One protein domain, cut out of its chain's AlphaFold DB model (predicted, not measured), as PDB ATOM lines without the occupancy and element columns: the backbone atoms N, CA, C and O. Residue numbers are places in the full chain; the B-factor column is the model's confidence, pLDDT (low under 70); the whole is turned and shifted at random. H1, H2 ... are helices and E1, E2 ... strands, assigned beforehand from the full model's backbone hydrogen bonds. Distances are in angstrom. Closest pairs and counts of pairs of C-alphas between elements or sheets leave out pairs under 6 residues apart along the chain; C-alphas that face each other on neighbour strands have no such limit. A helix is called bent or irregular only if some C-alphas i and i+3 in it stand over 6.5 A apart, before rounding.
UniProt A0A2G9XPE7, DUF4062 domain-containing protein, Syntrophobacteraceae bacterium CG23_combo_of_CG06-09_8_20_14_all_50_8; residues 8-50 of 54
ATOM      1  N   PHE A   8      -1.359 -42.837 -28.866       73.88
ATOM      2  CA  PHE A   8      -2.484 -43.189 -29.713       73.88
ATOM      3  C   PHE A   8      -3.778 -42.977 -28.934       73.88
ATOM      4  O   PHE A   8      -4.006 -43.592 -27.885       73.88
ATOM      5  N   ARG A   9      -4.611 -42.063 -29.436       76.25
ATOM      6  CA  ARG A   9      -5.896 -41.715 -28.827       76.25
ATOM      7  C   ARG A   9      -7.012 -42.334 -29.648       76.25
ATOM      8  O   ARG A   9      -7.139 -42.040 -30.832       76.25
ATOM      9  N   SER A  10      -7.805 -43.196 -29.022       71.69
ATOM     10  CA  SER A  10      -8.988 -43.772 -29.658       71.69
ATOM     11  C   SER A  10     -10.213 -43.014 -29.173       71.69
ATOM     12  O   SER A  10     -10.533 -43.054 -27.985       71.69
ATOM     13  N   PHE A  11     -10.859 -42.294 -30.089       71.69
ATOM     14  CA  PHE A  11     -12.112 -41.597 -29.831       71.69
ATOM     15  C   PHE A  11     -13.264 -42.466 -30.310       71.69
ATOM     16  O   PHE A  11     -13.353 -42.791 -31.492       71.69
ATOM     17  N   VAL A  12     -14.154 -42.834 -29.391       69.31
ATOM     18  CA  VAL A  12     -15.360 -43.594 -29.728       69.31
ATOM     19  C   VAL A  12     -16.562 -42.660 -29.614       69.31
ATOM     20  O   VAL A  12     -17.183 -42.542 -28.560       69.31
ATOM     21  N   SER A  13     -16.885 -41.959 -30.705       62.44
ATOM     22  CA  SER A  13     -18.116 -41.170 -30.851       62.44
ATOM     23  C   SER A  13     -19.186 -42.018 -31.530       62.44
ATOM     24  O   SER A  13     -19.378 -41.981 -32.741       62.44
ATOM     25  N   SER A  14     -19.871 -42.830 -30.742       56.47
ATOM     26  CA  SER A  14     -21.058 -43.556 -31.183       56.47
ATOM     27  C   SER A  14     -22.285 -42.880 -30.576       56.47
ATOM     28  O   SER A  14     -22.237 -42.527 -29.406       56.47
ATOM     29  N   THR A  15     -23.382 -42.697 -31.317       58.56
ATOM     30  CA  THR A  15     -24.699 -42.243 -30.800       58.56
ATOM     31  C   THR A  15     -25.419 -43.307 -29.965       58.56
ATOM     32  O   THR A  15     -26.464 -43.063 -29.368       58.56
ATOM     33  N   PHE A  16     -24.816 -44.468 -29.781       58.09
ATOM     34  CA  PHE A  16     -25.571 -45.677 -29.560       58.09
ATOM     35  C   PHE A  16     -25.818 -46.012 -28.090       58.09
ATOM     36  O   PHE A  16     -24.985 -46.601 -27.404       58.09
ATOM     37  N   SER A  17     -27.005 -45.654 -27.609       56.28
ATOM     38  CA  SER A  17     -27.648 -46.358 -26.491       56.28
ATOM     39  C   SER A  17     -27.805 -47.865 -26.780       56.28
ATOM     40  O   SER A  17     -27.875 -48.655 -25.845       56.28
ATOM     41  N   ASP A  18     -27.773 -48.247 -28.063       59.31
ATOM     42  CA  ASP A  18     -27.942 -49.608 -28.587       59.31
ATOM     43  C   ASP A  18     -26.648 -50.464 -28.562       59.31
ATOM     44  O   ASP A  18     -26.655 -51.615 -28.140       59.31
ATOM     45  N   LEU A  19     -25.478 -49.877 -28.854       64.94
ATOM     46  CA  LEU A  19     -24.168 -50.559 -28.957       64.94
ATOM     47  C   LEU A  19     -23.458 -50.701 -27.601       64.94
ATOM     48  O   LEU A  19     -22.225 -50.692 -27.497       64.94
ATOM     49  N   LYS A  20     -24.234 -50.809 -26.519       72.06
ATOM     50  CA  LYS A  20     -23.698 -51.063 -25.174       72.06
ATOM     51  C   LYS A  20     -22.933 -52.389 -25.146       72.06
ATOM     52  O   LYS A  20     -21.888 -52.469 -24.499       72.06
ATOM     53  N   ALA A  21     -23.438 -53.391 -25.868       78.06
ATOM     54  CA  ALA A  21     -22.820 -54.702 -26.006       78.06
ATOM     55  C   ALA A  21     -21.471 -54.618 -26.735       78.06
ATOM     56  O   ALA A  21     -20.464 -55.054 -26.175       78.06
ATOM     57  N   GLU A  22     -21.411 -53.984 -27.912       76.75
ATOM     58  CA  GLU A  22     -20.147 -53.774 -28.619       76.75
ATOM     59  C   GLU A  22     -19.142 -52.963 -27.805       76.75
ATOM     60  O   GLU A  22     -17.981 -53.358 -27.747       76.75
ATOM     61  N   ARG A  23     -19.548 -51.892 -27.106       76.31
ATOM     62  CA  ARG A  23     -18.620 -51.134 -26.246       76.31
ATOM     63  C   ARG A  23     -18.060 -52.010 -25.126       76.31
ATOM     64  O   ARG A  23     -16.860 -51.969 -24.865       76.31
ATOM     65  N   ASN A  24     -18.904 -52.809 -24.475       78.25
ATOM     66  CA  ASN A  24     -18.460 -53.719 -23.419       78.25
ATOM     67  C   ASN A  24     -17.496 -54.777 -23.980       78.25
ATOM     68  O   ASN A  24     -16.465 -55.058 -23.374       78.25
ATOM     69  N   ALA A  25     -17.773 -55.299 -25.178       82.38
ATOM     70  CA  ALA A  25     -16.874 -56.208 -25.881       82.38
ATOM     71  C   ALA A  25     -15.542 -55.530 -26.247       82.38
ATOM     72  O   ALA A  25     -14.487 -56.139 -26.084       82.38
ATOM     73  N   LEU A  26     -15.569 -54.264 -26.669       78.94
ATOM     74  CA  LEU A  26     -14.382 -53.477 -26.997       78.94
ATOM     75  C   LEU A  26     -13.527 -53.220 -25.746       78.94
ATOM     76  O   LEU A  26     -12.314 -53.414 -25.768       78.94
ATOM     77  N   GLN A  27     -14.149 -52.893 -24.615       76.19
ATOM     78  CA  GLN A  27     -13.448 -52.749 -23.336       76.19
ATOM     79  C   GLN A  27     -12.900 -54.083 -22.809       76.19
ATOM     80  O   GLN A  27     -11.773 -54.127 -22.323       76.19
ATOM     81  N   LYS A  28     -13.654 -55.182 -22.922       81.81
ATOM     82  CA  LYS A  28     -13.216 -56.503 -22.436       81.81
ATOM     83  C   LYS A  28     -12.157 -57.162 -23.309       81.81
ATOM     84  O   LYS A  28     -11.328 -57.891 -22.779       81.81
ATOM     85  N   LYS A  29     -12.210 -56.970 -24.629       85.31
ATOM     86  CA  LYS A  29     -11.320 -57.653 -25.579       85.31
ATOM     87  C   LYS A  29     -10.245 -56.729 -26.132       85.31
ATOM     88  O   LYS A  29      -9.077 -57.085 -26.116       85.31
ATOM     89  N   VAL A  30     -10.615 -55.538 -26.596       82.06
ATOM     90  CA  VAL A  30      -9.708 -54.664 -27.355       82.06
ATOM     91  C   VAL A  30      -8.804 -53.846 -26.432       82.06
ATOM     92  O   VAL A  30      -7.609 -53.752 -26.682       82.06
ATOM     93  N   PHE A  31      -9.317 -53.291 -25.332       78.50
ATOM     94  CA  PHE A  31      -8.498 -52.484 -24.411       78.50
ATOM     95  C   PHE A  31      -7.336 -53.254 -23.753       78.50
ATOM     96  O   PHE A  31      -6.241 -52.690 -23.692       78.50
ATOM     97  N   PRO A  32      -7.497 -54.503 -23.265       83.12
ATOM     98  CA  PRO A  32      -6.366 -55.263 -22.734       83.12
ATOM     99  C   PRO A  32      -5.344 -55.634 -23.816       83.12
ATOM    100  O   PRO A  32      -4.146 -55.583 -23.558       83.12
ATOM    101  N   GLU A  33      -5.783 -55.929 -25.040       84.81
ATOM    102  CA  GLU A  33      -4.870 -56.183 -26.163       84.81
ATOM    103  C   GLU A  33      -4.081 -54.917 -26.531       84.81
ATOM    104  O   GLU A  33      -2.860 -54.959 -26.671       84.81
ATOM    105  N   LEU A  34      -4.739 -53.754 -26.569       80.12
ATOM    106  CA  LEU A  34      -4.072 -52.461 -26.756       80.12
ATOM    107  C   LEU A  34      -3.117 -52.125 -25.598       80.12
ATOM    108  O   LEU A  34      -2.097 -51.471 -25.824       80.12
ATOM    109  N   GLN A  35      -3.400 -52.595 -24.375       79.00
ATOM    110  CA  GLN A  35      -2.462 -52.492 -23.254       79.00
ATOM    111  C   GLN A  35      -1.190 -53.328 -23.469       79.00
ATOM    112  O   GLN A  35      -0.087 -52.832 -23.248       79.00
ATOM    113  N   LYS A  36      -1.308 -54.549 -23.990       83.94
ATOM    114  CA  LYS A  36      -0.127 -55.357 -24.331       83.94
ATOM    115  C   LYS A  36       0.689 -54.716 -25.451       83.94
ATOM    116  O   LYS A  36       1.914 -54.647 -25.383       83.94
ATOM    117  N   VAL A  37       0.010 -54.184 -26.470       80.44
ATOM    118  CA  VAL A  37       0.666 -53.501 -27.593       80.44
ATOM    119  C   VAL A  37       1.407 -52.253 -27.116       80.44
ATOM    120  O   VAL A  37       2.534 -52.024 -27.558       80.44
ATOM    121  N   ARG A  38       0.839 -51.460 -26.192       78.75
ATOM    122  CA  ARG A  38       1.548 -50.290 -25.644       78.75
ATOM    123  C   ARG A  38       2.784 -50.681 -24.830       78.75
ATOM    124  O   ARG A  38       3.770 -49.956 -24.905       78.75
ATOM    125  N   GLU A  39       2.738 -51.792 -24.090       77.75
ATOM    126  CA  GLU A  39       3.873 -52.283 -23.298       77.75
ATOM    127  C   GLU A  39       5.019 -52.698 -24.220       77.75
ATOM    128  O   GLU A  39       6.156 -52.283 -24.014       77.75
ATOM    129  N   ALA A  40       4.700 -53.408 -25.304       81.19
ATOM    130  CA  ALA A  40       5.678 -53.814 -26.308       81.19
ATOM    131  C   ALA A  40       6.249 -52.637 -27.123       81.19
ATOM    132  O   ALA A  40       7.413 -52.662 -27.507       81.19
ATOM    133  N   ASN A  41       5.446 -51.603 -27.398       76.69
ATOM    134  CA  ASN A  41       5.830 -50.497 -28.285       76.69
ATOM    135  C   ASN A  41       6.234 -49.209 -27.545       76.69
ATOM    136  O   ASN A  41       6.427 -48.182 -28.195       76.69
ATOM    137  N   GLN A  42       6.317 -49.219 -26.207       74.44
ATOM    138  CA  GLN A  42       6.567 -48.026 -25.372       74.44
ATOM    139  C   GLN A  42       5.663 -46.828 -25.736       74.44
ATOM    140  O   GLN A  42       6.062 -45.663 -25.685       74.44
ATOM    141  N   CYS A  43       4.427 -47.120 -26.137       76.12
ATOM    142  CA  CYS A  43       3.449 -46.128 -26.577       76.12
ATOM    143  C   CYS A  43       2.491 -45.776 -25.432       76.12
ATOM    144  O   CYS A  43       2.383 -46.498 -24.444       76.12
ATOM    145  N   ARG A  44       1.754 -44.669 -25.544       74.56
ATOM    146  CA  ARG A  44       0.682 -44.336 -24.586       74.56
ATOM    147  C   ARG A  44      -0.672 -44.531 -25.255       74.56
ATOM    148  O   ARG A  44      -0.961 -43.875 -26.247       74.56
ATOM    149  N   PHE A  45      -1.503 -45.420 -24.712       79.81
ATOM    150  CA  PHE A  45      -2.885 -45.596 -25.160       79.81
ATOM    151  C   PHE A  45      -3.830 -44.796 -24.264       79.81
ATOM    152  O   PHE A  45      -3.815 -44.970 -23.044       79.81
ATOM    153  N   GLN A  46      -4.651 -43.939 -24.867       75.44
ATOM    154  CA  GLN A  46      -5.699 -43.198 -24.170       75.44
ATOM    155  C   GLN A  46      -7.022 -43.404 -24.910       75.44
ATOM    156  O   GLN A  46      -7.222 -42.887 -26.009       75.44
ATOM    157  N   ALA A  47      -7.920 -44.183 -24.314       73.00
ATOM    158  CA  ALA A  47      -9.296 -44.274 -24.780       73.00
ATOM    159  C   ALA A  47     -10.046 -43.022 -24.313       73.00
ATOM    160  O   ALA A  47     -10.147 -42.779 -23.110       73.00
ATOM    161  N   VAL A  48     -10.546 -42.225 -25.254       67.44
ATOM    162  CA  VAL A  48     -11.367 -41.048 -24.968       67.44
ATOM    163  C   VAL A  48     -12.799 -41.379 -25.364       67.44
ATOM    164  O   VAL A  48     -13.169 -41.361 -26.540       67.44
ATOM    165  N   ASP A  49     -13.603 -41.736 -24.366       69.62
ATOM    166  CA  ASP A  49     -15.035 -41.939 -24.546       69.62
ATOM    167  C   ASP A  49     -15.751 -40.599 -24.360       69.62
ATOM    168  O   ASP A  49     -15.783 -40.033 -23.268       69.62
ATOM    169  N   LEU A  50     -16.311 -40.075 -25.450       62.00
ATOM    170  CA  LEU A  50     -16.946 -38.753 -25.489       62.00
ATOM    171  C   LEU A  50     -18.293 -38.696 -24.742       62.00
ATOM    172  O   LEU A  50     -18.953 -37.665 -24.771       62.00
TER     173      LEU A  50
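AT A GLANCE: This is residues 8 to 50 of the 54 residues of the protein "DUF4062 domain-containing protein" of Syntrophobacteraceae bacterium CG23_combo_of_CG06-09_8_20_14_all_50_8 (UniProt A0A2G9XPE7). Picture a flat, open loop: a ribbon of two parallel strands, E1 and E2, along one long side, and the bent helix H1 running back along the other. The helix's second arm, H1b, packs on E2, while residues 15 to 22 stick out at the far end. The printed part has 43 residues, with E1, H1 and E2 in that order, and its class is mixed, helices and strands. It is only just loose, close to compact, with a radius of gyration of the C-alphas of 11.4 A and spans of 34 by 18 by 7 A.

HOW THE PARTS SIT: Start at E1, residues 8 to 12, and look for its neighbour strand E2, residues 44 to 49. They are parallel at 14 degrees; N 8 and O 44 are 2.8 A apart, and N 48 and O 10 are 2.9 A apart, both within hydrogen-bond range. Between them in the chain comes H1, residues 20 to 41, assigned as one helix by its hydrogen bonds but bent: C-alphas 28 and 31 are 6.5 A apart. Its arms, H1a and H1b, stand at a shallow tilt of 34 degrees, only just short of steep. H1b and E2 touch, the closest C-alphas being those of Arg 38 and Arg 44, 6.1 A apart. H1a and E2 are apart, as are E1 and H1b. In both arms every O i to N i+4 pair is within hydrogen-bond range. E1, H1 and E2 form a strand-helix-strand unit, two parallel neighbour strands with a helix between, its crossover right-handed.

IN THESE COORDINATES: Find C-alpha 8 at (-2.484, -43.189, -29.713); E1 runs 12.9 A from there to C-alpha 12. H1a, residues 20 to 28, begins at (-23.698, -51.063, -25.174) and measures 12.1 A. H1b, residues 31 to 41, measures 15.0 A. E2 runs 15.9 A to C-alpha 49 at (-15.035, -41.939, -24.546).

THE WHOLE: Look for the farthest C-alphas at Asp 18 and Gln 42, 34.7 A apart. The printed part has no cut; the link from E1 to H1 is short and that from H1 to E2 is tight. Mean pLDDT of the printed part is 74.0, with residues 12 to 19 and 48 to 50 under 70.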